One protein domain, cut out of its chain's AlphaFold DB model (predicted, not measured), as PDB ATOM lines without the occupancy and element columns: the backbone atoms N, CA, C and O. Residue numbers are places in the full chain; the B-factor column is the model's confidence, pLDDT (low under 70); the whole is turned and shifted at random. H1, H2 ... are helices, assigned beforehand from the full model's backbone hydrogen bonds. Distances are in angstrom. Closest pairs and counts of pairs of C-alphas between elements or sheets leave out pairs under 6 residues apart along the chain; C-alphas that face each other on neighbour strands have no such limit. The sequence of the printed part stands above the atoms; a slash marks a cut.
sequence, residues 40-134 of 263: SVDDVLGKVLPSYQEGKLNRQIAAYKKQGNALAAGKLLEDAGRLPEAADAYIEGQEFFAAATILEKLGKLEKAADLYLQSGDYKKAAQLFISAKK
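This is residues 40 to 134 of the 263 residues of an uncharacterized protein of Acidobacteria bacterium (UniProt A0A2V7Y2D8). The helices H2 to H7 fold back and forth in a zigzag along a rod, each packing on the one before and running the opposite way, while short H1 makes a corner with H2 at one end. The printed part has 95 residues with seven named helices, H1 to H7 in chain order, and no named strand; the class is all helix. The whole is loose, with a radius of gyration of the C-alphas of 16.0 A and spans of 52 by 25 by 14 A.

H2, residues 50 to 66, is the longest helix. With residues 52 to 53 alone it touches H1, residues 41 to 48, only at the corner and only just, with 3 pairs of C-alphas within 8 A; the closest, Gly 46 and Gln 53, are 5.5 A apart. H2 forms a hairpin with H3, residues 70 to 79, at a shallow tilt of 20 degrees, the closest C-alphas, Ile 61 and Ala 73, being 5.0 A apart. H3 and H4, residues 83 to 92, form a hairpin at 3 degrees, closest at C-alphas 74 and 86, 4.5 A. Further hairpins join H4 to H5, residues 96 to 105, H5 to H6, residues 109 to 118, and H6 to H7, residues 122 to 131; C-alphas 113 and 125 of the last pair are its closest, at 4.1 A. H3 and H5 are near each other. In H1 to H7 every O i to N i+4 pair is within hydrogen-bond range.

H1 begins at C-alpha 41, (25.200, 61.524, -21.120), and spans 10.9 A. H2 spans 24.4 A, H3 14.2 A, H4 14.3 A, H5 and H6 14.4 A each, and H7 14.2 A, ending at C-alpha 131, (2.526, 30.581, -51.825).

The farthest C-alphas, Val 41 and Lys 134, are 53.8 A apart. The printed part has no cut, and the six links are tight. The mean pLDDT of the printed part is 87.6; residues 40 to 47 are under 70.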
ATOM      1  N   SER A  40      21.669  63.792 -23.697       61.12
ATOM      2  CA  SER A  40      21.938  63.137 -22.418       61.12
ATOM      3  C   SER A  40      23.327  62.481 -22.419       61.12
ATOM      4  O   SER A  40      23.854  62.123 -23.471       61.12
ATOM      5  N   VAL A  41      23.934  62.283 -21.240       62.03
ATOM      6  CA  VAL A  41      25.200  61.524 -21.120       62.03
ATOM      7  C   VAL A  41      25.043  60.120 -21.724       62.03
ATOM      8  O   VAL A  41      25.976  59.606 -22.335       62.03
ATOM      9  N   ASP A  42      23.841  59.545 -21.635       60.56
ATOM     10  CA  ASP A  42      23.452  58.292 -22.282       60.56
ATOM     11  C   ASP A  42      23.486  58.342 -23.821       60.56
ATOM     12  O   ASP A  42      23.875  57.353 -24.440       60.56
ATOM     13  N   ASP A  43      23.113  59.461 -24.454       64.75
ATOM     14  CA  ASP A  43      23.176  59.616 -25.918       64.75
ATOM     15  C   ASP A  43      24.621  59.683 -26.412       64.75
ATOM     16  O   ASP A  43      24.960  59.138 -27.464       64.75
ATOM     17  N   VAL A  44      25.487  60.337 -25.634       64.38
ATOM     18  CA  VAL A  44      26.917  60.426 -25.941       64.38
ATOM     19  C   VAL A  44      27.580  59.063 -25.751       64.38
ATOM     20  O   VAL A  44      28.289  58.604 -26.644       64.38
ATOM     21  N   LEU A  45      27.300  58.370 -24.640       61.31
ATOM     22  CA  LEU A  45      27.821  57.020 -24.396       61.31
ATOM     23  C   LEU A  45      27.323  56.025 -25.446       61.31
ATOM     24  O   LEU A  45      28.064  55.149 -25.881       61.31
ATOM     25  N   GLY A  46      26.075  56.189 -25.874       61.41
ATOM     26  CA  GLY A  46      25.450  55.349 -26.875       61.41
ATOM     27  C   GLY A  46      26.071  55.465 -28.267       61.41
ATOM     28  O   GLY A  46      26.232  54.455 -28.944       61.41
ATOM     29  N   LYS A  47      26.497  56.670 -28.665       68.12
ATOM     30  CA  LYS A  47      27.243  56.881 -29.917       68.12
ATOM     31  C   LYS A  47      28.656  56.298 -29.882       68.12
ATOM     32  O   LYS A  47      29.198  55.978 -30.933       68.12
ATOM     33  N   VAL A  48      29.256  56.191 -28.696       70.88
ATOM     34  CA  VAL A  48      30.647  55.741 -28.523       70.88
ATOM     35  C   VAL A  48      30.737  54.226 -28.288       70.88
ATOM     36  O   VAL A  48      31.737  53.614 -28.654       70.88
ATOM     37  N   LEU A  49      29.704  53.599 -27.713       70.31
ATOM     38  CA  LEU A  49      29.697  52.175 -27.354       70.31
ATOM     39  C   LEU A  49      28.394  51.477 -27.799       70.31
ATOM     40  O   LEU A  49      27.430  51.436 -27.027       70.31
ATOM     41  N   PRO A  50      28.361  50.847 -28.990       71.00
ATOM     42  CA  PRO A  50      27.168  50.144 -29.480       71.00
ATOM     43  C   PRO A  50      26.725  48.993 -28.558       71.00
ATOM     44  O   PRO A  50      25.534  48.822 -28.308       71.00
ATOM     45  N   SER A  51      27.670  48.286 -27.927       75.75
ATOM     46  CA  SER A  51      27.369  47.214 -26.960       75.75
ATOM     47  C   SER A  51      26.617  47.711 -25.709       75.75
ATOM     48  O   SER A  51      25.778  46.997 -25.154       75.75
ATOM     49  N   TYR A  52      26.851  48.958 -25.276       74.50
ATOM     50  CA  TYR A  52      26.119  49.546 -24.148       74.50
ATOM     51  C   TYR A  52      24.651  49.821 -24.511       74.50
ATOM     52  O   TYR A  52      23.756  49.584 -23.691       74.50
ATOM     53  N   GLN A  53      24.387  50.264 -25.745       76.38
ATOM     54  CA  GLN A  53      23.020  50.464 -26.231       76.38
ATOM     55  C   GLN A  53      22.258  49.144 -26.360       76.38
ATOM     56  O   GLN A  53      21.123  49.061 -25.890       76.38
ATOM     57  N   GLU A  54      22.888  48.095 -26.891       81.38
ATOM     58  CA  GLU A  54      22.285  46.757 -26.968       81.38
ATOM     59  C   GLU A  54      21.942  46.202 -25.579       81.38
ATOM     60  O   GLU A  54      20.853  45.667 -25.363       81.38
ATOM     61  N   GLY A  55      22.827  46.386 -24.594       84.38
ATOM     62  CA  GLY A  55      22.567  45.993 -23.209       84.38
ATOM     63  C   GLY A  55      21.373  46.729 -22.589       84.38
ATOM     64  O   GLY A  55      20.546  46.114 -21.907       84.38
ATOM     65  N   LYS A  56      21.243  48.039 -22.839       84.50
ATOM     66  CA  LYS A  56      20.105  48.851 -22.372       84.50
ATOM     67  C   LYS A  56      18.803  48.434 -23.057       84.50
ATOM     68  O   LYS A  56      17.794  48.268 -22.372       84.50
ATOM     69  N   LEU A  57      18.847  48.200 -24.367       85.75
ATOM     70  CA  LEU A  57      17.715  47.728 -25.157       85.75
ATOM     71  C   LEU A  57      17.228  46.357 -24.666       85.75
ATOM     72  O   LEU A  57      16.043  46.185 -24.398       85.75
ATOM     73  N   ASN A  58      18.139  45.411 -24.429       88.19
ATOM     74  CA  ASN A  58      17.807  44.091 -23.883       88.19
ATOM     75  C   ASN A  58      17.125  44.181 -22.511       88.19
ATOM     76  O   ASN A  58      16.161  43.463 -22.247       88.19
ATOM     77  N   ARG A  59      17.584  45.091 -21.639       87.56
ATOM     78  CA  ARG A  59      16.926  45.345 -20.346       87.56
ATOM     79  C   ARG A  59      15.523  45.917 -20.523       87.56
ATOM     80  O   ARG A  59      14.621  45.504 -19.799       87.56
ATOM     81  N   GLN A  60      15.331  46.836 -21.470       87.69
ATOM     82  CA  GLN A  60      14.015  47.400 -21.778       87.69
ATOM     83  C   GLN A  60      13.065  46.333 -22.327       87.69
ATOM     84  O   GLN A  60      11.962  46.192 -21.809       87.69
ATOM     85  N   ILE A  61      13.504  45.522 -23.292       89.25
ATOM     86  CA  ILE A  61      12.720  44.405 -23.838       89.25
ATOM     87  C   ILE A  61      12.326  43.434 -22.719       89.25
ATOM     88  O   ILE A  61      11.157  43.081 -22.595       89.25
ATOM     89  N   ALA A  62      13.269  43.049 -21.853       87.62
ATOM     90  CA  ALA A  62      12.987  42.172 -20.718       87.62
ATOM     91  C   ALA A  62      11.992  42.797 -19.725       87.62
ATOM     92  O   ALA A  62      11.152  42.088 -19.170       87.62
ATOM     93  N   ALA A  63      12.056  44.112 -19.504       89.81
ATOM     94  CA  ALA A  63      11.088  44.824 -18.678       89.81
ATOM     95  C   ALA A  63       9.687  44.814 -19.311       89.81
ATOM     96  O   ALA A  63       8.726  44.485 -18.620       89.81
ATOM     97  N   TYR A  64       9.569  45.086 -20.616       90.12
ATOM     98  CA  TYR A  64       8.290  45.034 -21.331       90.12
ATOM     99  C   TYR A  64       7.694  43.624 -21.369       90.12
ATOM    100  O   TYR A  64       6.500  43.470 -21.113       90.12
ATOM    101  N   LYS A  65       8.524  42.591 -21.573       87.00
ATOM    102  CA  LYS A  65       8.103  41.185 -21.460       87.00
ATOM    103  C   LYS A  65       7.571  40.861 -20.061       87.00
ATOM    104  O   LYS A  65       6.497  40.286 -19.938       87.00
ATOM    105  N   LYS A  66       8.267  41.291 -18.999       86.69
ATOM    106  CA  LYS A  66       7.810  41.104 -17.605       86.69
ATOM    107  C   LYS A  66       6.513  41.846 -17.287       86.69
ATOM    108  O   LYS A  66       5.737  41.376 -16.467       86.69
ATOM    109  N   GLN A  67       6.290  42.998 -17.913       88.44
ATOM    110  CA  GLN A  67       5.064  43.780 -17.759       88.44
ATOM    111  C   GLN A  67       3.887  43.215 -18.574       88.44
ATOM    112  O   GLN A  67       2.788  43.752 -18.481       88.44
ATOM    113  N   GLY A  68       4.101  42.171 -19.385       85.12
ATOM    114  CA  GLY A  68       3.084  41.624 -20.286       85.12
ATOM    115  C   GLY A  68       2.788  42.513 -21.498       85.12
ATOM    116  O   GLY A  68       1.867  42.232 -22.256       85.12
ATOM    117  N   ASN A  69       3.567  43.579 -21.720       90.00
ATOM    118  CA  ASN A  69       3.410  44.454 -22.878       90.00
ATOM    119  C   ASN A  69       4.228  43.915 -24.059       90.00
ATOM    120  O   ASN A  69       5.288  44.434 -24.422       90.00
ATOM    121  N   ALA A  70       3.722  42.834 -24.644       87.88
ATOM    122  CA  ALA A  70       4.351  42.158 -25.769       87.88
ATOM    123  C   ALA A  70       4.416  43.026 -27.032       87.88
ATOM    124  O   ALA A  70       5.367  42.915 -27.801       87.88
ATOM    125  N   LEU A  71       3.456  43.936 -27.222       89.19
ATOM    126  CA  LEU A  71       3.400  44.792 -28.404       89.19
ATOM    127  C   LEU A  71       4.533  45.827 -28.417       89.19
ATOM    128  O   LEU A  71       5.163  46.046 -29.450       89.19
ATOM    129  N   ALA A  72       4.839  46.434 -27.266       90.50
ATOM    130  CA  ALA A  72       5.993  47.321 -27.133       90.50
ATOM    131  C   ALA A  72       7.322  46.555 -27.254       90.50
ATOM    132  O   ALA A  72       8.240  47.023 -27.926       90.50
ATOM    133  N   ALA A  73       7.416  45.364 -26.649       91.19
ATOM    134  CA  ALA A  73       8.606  44.518 -26.744       91.19
ATOM    135  C   ALA A  73       8.895  44.081 -28.191       91.19
ATOM    136  O   ALA A  73      10.036  44.169 -28.639       91.19
ATOM    137  N   GLY A  74       7.864  43.649 -28.921       92.12
ATOM    138  CA  GLY A  74       7.966  43.240 -30.319       92.12
ATOM    139  C   GLY A  74       8.401  44.386 -31.230       92.12
ATOM    140  O   GLY A  74       9.329  44.203 -32.010       92.12
ATOM    141  N   LYS A  75       7.842  45.594 -31.058       91.88
ATOM    142  CA  LYS A  75       8.260  46.786 -31.821       91.88
ATOM    143  C   LYS A  75       9.731  47.132 -31.613       91.88
ATOM    144  O   LYS A  75      10.445  47.348 -32.581       91.88
ATOM    145  N   LEU A  76      10.211  47.104 -30.367       91.31
ATOM    146  CA  LEU A  76      11.630  47.340 -30.078       91.31
ATOM    147  C   LEU A  76      12.543  46.293 -30.731       91.31
ATOM    148  O   LEU A  76      13.645  46.618 -31.164       91.31
ATOM    149  N   LEU A  77      12.098  45.035 -30.798       91.81
ATOM    150  CA  LEU A  77      12.832  43.963 -31.472       91.81
ATOM    151  C   LEU A  77      12.796  44.106 -33.000       91.81
ATOM    152  O   LEU A  77      13.797  43.817 -33.655       91.81
ATOM    153  N   GLU A  78      11.680  44.573 -33.565       91.06
ATOM    154  CA  GLU A  78      11.572  44.914 -34.986       91.06
ATOM    155  C   GLU A  78      12.518  46.052 -35.371       91.06
ATOM    156  O   GLU A  78      13.273  45.902 -36.332       91.06
ATOM    157  N   ASP A  79      12.529  47.140 -34.596       90.06
ATOM    158  CA  ASP A  79      13.403  48.299 -34.817       90.06
ATOM    159  C   ASP A  79      14.886  47.912 -34.711       90.06
ATOM    160  O   ASP A  79      15.737  48.445 -35.421       90.06
ATOM    161  N   ALA A  80      15.197  46.929 -33.862       89.50
ATOM    162  CA  ALA A  80      16.532  46.357 -33.722       89.50
ATOM    163  C   ALA A  80      16.915  45.366 -34.839       89.50
ATOM    164  O   ALA A  80      18.015  44.818 -34.816       89.50
ATOM    165  N   GLY A  81      16.011  45.065 -35.780       89.25
ATOM    166  CA  GLY A  81      16.221  44.074 -36.839       89.25
ATOM    167  C   GLY A  81      16.190  42.614 -36.364       89.25
ATOM    168  O   GLY A  81      16.440  41.697 -37.149       89.25
ATOM    169  N   ARG A  82      15.841  42.356 -35.098       90.12
ATOM    170  CA  ARG A  82      15.775  41.017 -34.487       90.12
ATOM    171  C   ARG A  82      14.410  40.379 -34.731       90.12
ATOM    172  O   ARG A  82      13.698  39.984 -33.812       90.12
ATOM    173  N   LEU A  83      14.075  40.242 -36.011       92.19
ATOM    174  CA  LEU A  83      12.814  39.678 -36.496       92.19
ATOM    175  C   LEU A  83      12.422  38.319 -35.874       92.19
ATOM    176  O   LEU A  83      11.256  38.175 -35.512       92.19
ATOM    177  N   PRO A  84      13.306  37.307 -35.720       91.94
ATOM    178  CA  PRO A  84      12.880  36.030 -35.141       91.94
ATOM    179  C   PRO A  84      12.411  36.181 -33.691       91.94
ATOM    180  O   PRO A  84      11.367  35.652 -33.329       91.94
ATOM    181  N   GLU A  85      13.127  36.969 -32.892       91.56
ATOM    182  CA  GLU A  85      12.777  37.204 -31.492       91.56
ATOM    183  C   GLU A  85      11.543  38.094 -31.350       91.56
ATOM    184  O   GLU A  85      10.759  37.912 -30.418       91.56
ATOM    185  N   ALA A  86      11.349  39.038 -32.279       93.00
ATOM    186  CA  ALA A  86      10.133  39.840 -32.352       93.00
ATOM    187  C   ALA A  86       8.904  38.944 -32.555       93.00
ATOM    188  O   ALA A  86       7.917  39.089 -31.837       93.00
ATOM    189  N   ALA A  87       8.977  37.981 -33.484       93.25
ATOM    190  CA  ALA A  87       7.895  37.027 -33.713       93.25
ATOM    191  C   ALA A  87       7.575  36.216 -32.449       93.25
ATOM    192  O   ALA A  87       6.406  36.113 -32.084       93.25
ATOM    193  N   ASP A  88       8.593  35.708 -31.748       91.75
ATOM    194  CA  ASP A  88       8.399  34.954 -30.505       91.75
ATOM    195  C   ASP A  88       7.773  35.827 -29.403       91.75
ATOM    196  O   ASP A  88       6.838  35.397 -28.730       91.75
ATOM    197  N   ALA A  89       8.211  37.085 -29.268       91.94
ATOM    198  CA  ALA A  89       7.623  38.033 -28.321       91.94
ATOM    199  C   ALA A  89       6.143  38.332 -28.627       91.94
ATOM    200  O   ALA A  89       5.334  38.412 -27.705       91.94
ATOM    201  N   TYR A  90       5.765  38.460 -29.902       93.06
ATOM    202  CA  TYR A  90       4.362  38.635 -30.285       93.06
ATOM    203  C   TYR A  90       3.522  37.377 -30.046       93.06
ATOM    204  O   TYR A  90       2.372  37.495 -29.630       93.06
ATOM    205  N   ILE A  91       4.086  36.183 -30.255       92.44
ATOM    206  CA  ILE A  91       3.409  34.912 -29.952       92.44
ATOM    207  C   ILE A  91       3.171  34.781 -28.442       92.44
ATOM    208  O   ILE A  91       2.060  34.450 -28.033       92.44
ATOM    209  N   GLU A  92       4.173  35.098 -27.612       89.94
ATOM    210  CA  GLU A  92       4.039  35.171 -26.145       89.94
ATOM    211  C   GLU A  92       2.935  36.160 -25.731       89.94
ATOM    212  O   GLU A  92       2.197  35.916 -24.779       89.94
ATOM    213  N   GLY A  93       2.801  37.254 -26.482       90.00
ATOM    214  CA  GLY A  93       1.776  38.276 -26.305       90.00
ATOM    215  C   GLY A  93       0.376  37.944 -26.799       90.00
ATOM    216  O   GLY A  93      -0.504  38.775 -26.623       90.00
ATOM    217  N   GLN A  94       0.170  36.793 -27.447       89.94
ATOM    218  CA  GLN A  94      -1.061  36.461 -28.187       89.94
ATOM    219  C   GLN A  94      -1.399  37.454 -29.321       89.94
ATOM    220  O   GLN A  94      -2.515  37.480 -29.838       89.94
ATOM    221  N   GLU A  95      -0.415  38.231 -29.773       91.19
ATOM    222  CA  GLU A  95      -0.531  39.178 -30.882       91.19
ATOM    223  C   GLU A  95      -0.250  38.463 -32.212       91.19
ATOM    224  O   GLU A  95       0.761  38.683 -32.889       91.19
ATOM    225  N   PHE A  96      -1.153  37.559 -32.595       93.44
ATOM    226  CA  PHE A  96      -0.951  36.649 -33.728       93.44
ATOM    227  C   PHE A  96      -0.797  37.367 -35.072       93.44
ATOM    228  O   PHE A  96      -0.005  36.940 -35.910       93.44
ATOM    229  N   PHE A  97      -1.507  38.481 -35.279       92.94
ATOM    230  CA  PHE A  97      -1.425  39.240 -36.530       92.94
ATOM    231  C   PHE A  97      -0.039  39.871 -36.722       92.94
ATOM    232  O   PHE A  97       0.547  39.755 -37.799       92.94
ATOM    233  N   ALA A  98       0.508  40.499 -35.675       92.81
ATOM    234  CA  ALA A  98       1.842  41.092 -35.719       92.81
ATOM    235  C   ALA A  98       2.903  40.001 -35.931       92.81
ATOM    236  O   ALA A  98       3.690  40.080 -36.876       92.81
ATOM    237  N   ALA A  99       2.839  38.916 -35.152       93.69
ATOM    238  CA  ALA A  99       3.725  37.765 -35.312       93.69
ATOM    239  C   ALA A  99       3.710  37.196 -36.743       93.69
ATOM    240  O   ALA A  99       4.766  36.916 -37.315       93.69
ATOM    241  N   ALA A 100       2.525  37.064 -37.348       94.62
ATOM    242  CA  ALA A 100       2.373  36.531 -38.696       94.62
ATOM    243  C   ALA A 100       3.064  37.407 -39.752       94.62
ATOM    244  O   ALA A 100       3.772  36.872 -40.605       94.62
ATOM    245  N   THR A 101       2.949  38.739 -39.655       93.44
ATOM    246  CA  THR A 101       3.636  39.654 -40.590       93.44
ATOM    247  C   THR A 101       5.159  39.543 -40.498       93.44
ATOM    248  O   THR A 101       5.857  39.617 -41.509       93.44
ATOM    249  N   ILE A 102       5.700  39.313 -39.299       94.31
ATOM    250  CA  ILE A 102       7.139  39.114 -39.105       94.31
ATOM    251  C   ILE A 102       7.594  37.762 -39.647       94.31
ATOM    252  O   ILE A 102       8.625  37.681 -40.316       94.31
ATOM    253  N   LEU A 103       6.814  36.700 -39.437       93.56
ATOM    254  CA  LEU A 103       7.106  35.392 -40.025       93.56
ATOM    255  C   LEU A 103       7.022  35.402 -41.555       93.56
ATOM    256  O   LEU A 103       7.805  34.703 -42.202       93.56
ATOM    257  N   GLU A 104       6.129  36.208 -42.127       93.25
ATOM    258  CA  GLU A 104       6.050  36.441 -43.567       93.25
ATOM    259  C   GLU A 104       7.329  37.111 -44.088       93.25
ATOM    260  O   GLU A 104       7.940  36.595 -45.024       93.25
ATOM    261  N   LYS A 105       7.814  38.174 -43.421       91.69
ATOM    262  CA  LYS A 105       9.109  38.813 -43.741       91.69
ATOM    263  C   LYS A 105      10.287  37.836 -43.647       91.69
ATOM    264  O   LYS A 105      11.237  37.939 -44.414       91.69
ATOM    265  N   LEU A 106      10.220  36.875 -42.725       92.31
ATOM    266  CA  LEU A 106      11.220  35.815 -42.557       92.31
ATOM    267  C   LEU A 106      11.087  34.665 -43.574       92.31
ATOM    268  O   LEU A 106      11.881  33.726 -43.529       92.31
ATOM    269  N   GLY A 107      10.078  34.684 -44.451       91.31
ATOM    270  CA  GLY A 107       9.817  33.623 -45.429       91.31
ATOM    271  C   GLY A 107       9.244  32.333 -44.827       91.31
ATOM    272  O   GLY A 107       9.130  31.319 -45.517       91.31
ATOM    273  N   LYS A 108       8.847  32.336 -43.548       93.12
ATOM    274  CA  LYS A 108       8.244  31.183 -42.857       93.12
ATOM    275  C   LYS A 108       6.735  31.127 -43.125       93.12
ATOM    276  O   LYS A 108       5.927  31.205 -42.201       93.12
ATOM    277  N   LEU A 109       6.374  30.967 -44.399       93.56
ATOM    278  CA  LEU A 109       5.001  31.088 -44.911       93.56
ATOM    279  C   LEU A 109       3.993  30.172 -44.201       93.56
ATOM    280  O   LEU A 109       2.888  30.603 -43.897       93.56
ATOM    281  N   GLU A 110       4.372  28.930 -43.893       91.94
ATOM    282  CA  GLU A 110       3.469  27.978 -43.229       91.94
ATOM    283  C   GLU A 110       3.107  28.413 -41.811       91.94
ATOM    284  O   GLU A 110       1.934  28.454 -41.458       91.94
ATOM    285  N   LYS A 111       4.113  28.805 -41.019       92.94
ATOM    286  CA  LYS A 111       3.888  29.283 -39.651       92.94
ATOM    287  C   LYS A 111       3.122  30.603 -39.654       92.94
ATOM    288  O   LYS A 111       2.246  30.797 -38.822       92.94
ATOM    289  N   ALA A 112       3.426  31.495 -40.600       94.25
ATOM    290  CA  ALA A 112       2.675  32.733 -40.778       94.25
ATOM    291  C   ALA A 112       1.194  32.445 -41.078       94.25
ATOM    292  O   ALA A 112       0.320  33.059 -40.474       94.25
ATOM    293  N   ALA A 113       0.905  31.474 -41.952       94.25
ATOM    294  CA  ALA A 113      -0.459  31.066 -42.265       94.25
ATOM    295  C   ALA A 113      -1.198  30.524 -41.030       94.25
ATOM    296  O   ALA A 113      -2.327  30.942 -40.780       94.25
ATOM    297  N   ASP A 114      -0.559  29.664 -40.232       93.38
ATOM    298  CA  ASP A 114      -1.142  29.128 -38.995       93.38
ATOM    299  C   ASP A 114      -1.467  30.245 -37.981       93.38
ATOM    300  O   ASP A 114      -2.530  30.235 -37.361       93.38
ATOM    301  N   LEU A 115      -0.604  31.260 -37.857       94.38
ATOM    302  CA  LEU A 115      -0.880  32.419 -36.999       94.38
ATOM    303  C   LEU A 115      -2.007  33.306 -37.546       94.38
ATOM    304  O   LEU A 115      -2.837  33.780 -36.773       94.38
ATOM    305  N   TYR A 116      -2.108  33.483 -38.867       94.50
ATOM    306  CA  TYR A 116      -3.248  34.182 -39.469       94.50
ATOM    307  C   TYR A 116      -4.575  33.442 -39.261       94.50
ATOM    308  O   TYR A 116      -5.624  34.077 -39.160       94.50
ATOM    309  N   LEU A 117      -4.554  32.110 -39.155       93.00
ATOM    310  CA  LEU A 117      -5.739  31.350 -38.758       93.00
ATOM    311  C   LEU A 117      -6.157  31.662 -37.325       93.00
ATOM    312  O   LEU A 117      -7.341  31.884 -37.079       93.00
ATOM    313  N   GLN A 118      -5.192  31.722 -36.405       91.69
ATOM    314  CA  GLN A 118      -5.444  32.082 -35.008       91.69
ATOM    315  C   GLN A 118      -5.950  33.522 -34.871       91.69
ATOM    316  O   GLN A 118      -6.829  33.782 -34.057       91.69
ATOM    317  N   SER A 119      -5.477  34.441 -35.719       91.19
ATOM    318  CA  SER A 119      -5.984  35.818 -35.767       91.19
ATOM    319  C   SER A 119      -7.351  35.954 -36.458       91.19
ATOM    320  O   SER A 119      -7.890  37.056 -36.521       91.19
ATOM    321  N   GLY A 120      -7.905  34.872 -37.020       88.81
ATOM    322  CA  GLY A 120      -9.193  34.855 -37.721       88.81
ATOM    323  C   GLY A 120      -9.150  35.277 -39.197       88.81
ATOM    324  O   GLY A 120     -10.183  35.255 -39.871       88.81
ATOM    325  N   ASP A 121      -7.976  35.606 -39.740       90.69
ATOM    326  CA  ASP A 121      -7.809  36.150 -41.093       90.69
ATOM    327  C   ASP A 121      -7.556  35.030 -42.122       90.69
ATOM    328  O   ASP A 121      -6.489  34.878 -42.728       90.69
ATOM    329  N   TYR A 122      -8.578  34.192 -42.318       90.75
ATOM    330  CA  TYR A 122      -8.490  32.971 -43.130       90.75
ATOM    331  C   TYR A 122      -8.127  33.228 -44.602       90.75
ATOM    332  O   TYR A 122      -7.526  32.370 -45.246       90.75
ATOM    333  N   LYS A 123      -8.469  34.401 -45.154       91.06
ATOM    334  CA  LYS A 123      -8.157  34.747 -46.553       91.06
ATOM    335  C   LYS A 123      -6.651  34.879 -46.763       91.06
ATOM    336  O   LYS A 123      -6.121  34.303 -47.714       91.06
ATOM    337  N   LYS A 124      -5.969  35.594 -45.863       92.19
ATOM    338  CA  LYS A 124      -4.507  35.728 -45.888       92.19
ATOM    339  C   LYS A 124      -3.823  34.400 -45.604       92.19
ATOM    340  O   LYS A 124      -2.919  34.020 -46.342       92.19
ATOM    341  N   ALA A 125      -4.309  33.649 -44.613       93.19
ATOM    342  CA  ALA A 125      -3.790  32.314 -44.327       93.19
ATOM    343  C   ALA A 125      -3.840  31.401 -45.565       93.19
ATOM    344  O   ALA A 125      -2.849  30.764 -45.917       93.19
ATOM    345  N   ALA A 126      -4.965  31.389 -46.290       92.44
ATOM    346  CA  ALA A 126      -5.098  30.602 -47.510       92.44
ATOM    347  C   ALA A 126      -4.117  31.035 -48.610       92.44
ATOM    348  O   ALA A 126      -3.504  30.182 -49.251       92.44
ATOM    349  N   GLN A 127      -3.942  32.344 -48.820       92.44
ATOM    350  CA  GLN A 127      -2.972  32.879 -49.783       92.44
ATOM    351  C   GLN A 127      -1.542  32.449 -49.442       92.44
ATOM    352  O   GLN A 127      -0.801  32.028 -50.332       92.44
ATOM    353  N   LEU A 128      -1.181  32.474 -48.159       93.94
ATOM    354  CA  LEU A 128       0.125  32.019 -47.691       93.94
ATOM    355  C   LEU A 128       0.313  30.507 -47.842       93.94
ATOM    356  O   LEU A 128       1.394  30.059 -48.209       93.94
ATOM    357  N   PHE A 129      -0.727  29.694 -47.646       93.88
ATOM    358  CA  PHE A 129      -0.643  28.262 -47.950       93.88
ATOM    359  C   PHE A 129      -0.456  27.989 -49.447       93.88
ATOM    360  O   PHE A 129       0.245  27.044 -49.818       93.88
ATOM    361  N   ILE A 130      -1.049  28.813 -50.314       92.06
ATOM    362  CA  ILE A 130      -0.851  28.720 -51.765       92.06
ATOM    363  C   ILE A 130       0.592  29.088 -52.126       92.06
ATOM    364  O   ILE A 130       1.237  28.332 -52.854       92.06
ATOM    365  N   SER A 131       1.129  30.189 -51.588       92.06
ATOM    366  CA  SER A 131       2.526  30.581 -51.825       92.06
ATOM    367  C   SER A 131       3.520  29.579 -51.229       92.06
ATOM    368  O   SER A 131       4.551  29.300 -51.840       92.06
ATOM    369  N   ALA A 132       3.163  28.927 -50.120       91.62
ATOM    370  CA  ALA A 132       3.902  27.813 -49.525       91.62
ATOM    371  C   ALA A 132       3.796  26.490 -50.315       91.62
ATOM    372  O   ALA A 132       4.247  25.454 -49.832       91.62
ATOM    373  N   LYS A 133       3.195  26.487 -51.517       90.88
ATOM    374  CA  LYS A 133       2.983  25.297 -52.366       90.88
ATOM    375  C   LYS A 133       2.166  24.188 -51.685       90.88
ATOM    376  O   LYS A 133       2.289  23.015 -52.036       90.88
ATOM    377  N   LYS A 134       1.286  24.546 -50.743       91.62
ATOM    378  CA  LYS A 134       0.358  23.634 -50.050       91.62
ATOM    379  C   LYS A 134      -1.113  23.998 -50.325       91.62
ATOM    380  O   LYS A 134      -1.874  24.232 -49.383       91.62
TER     381      LYS A 134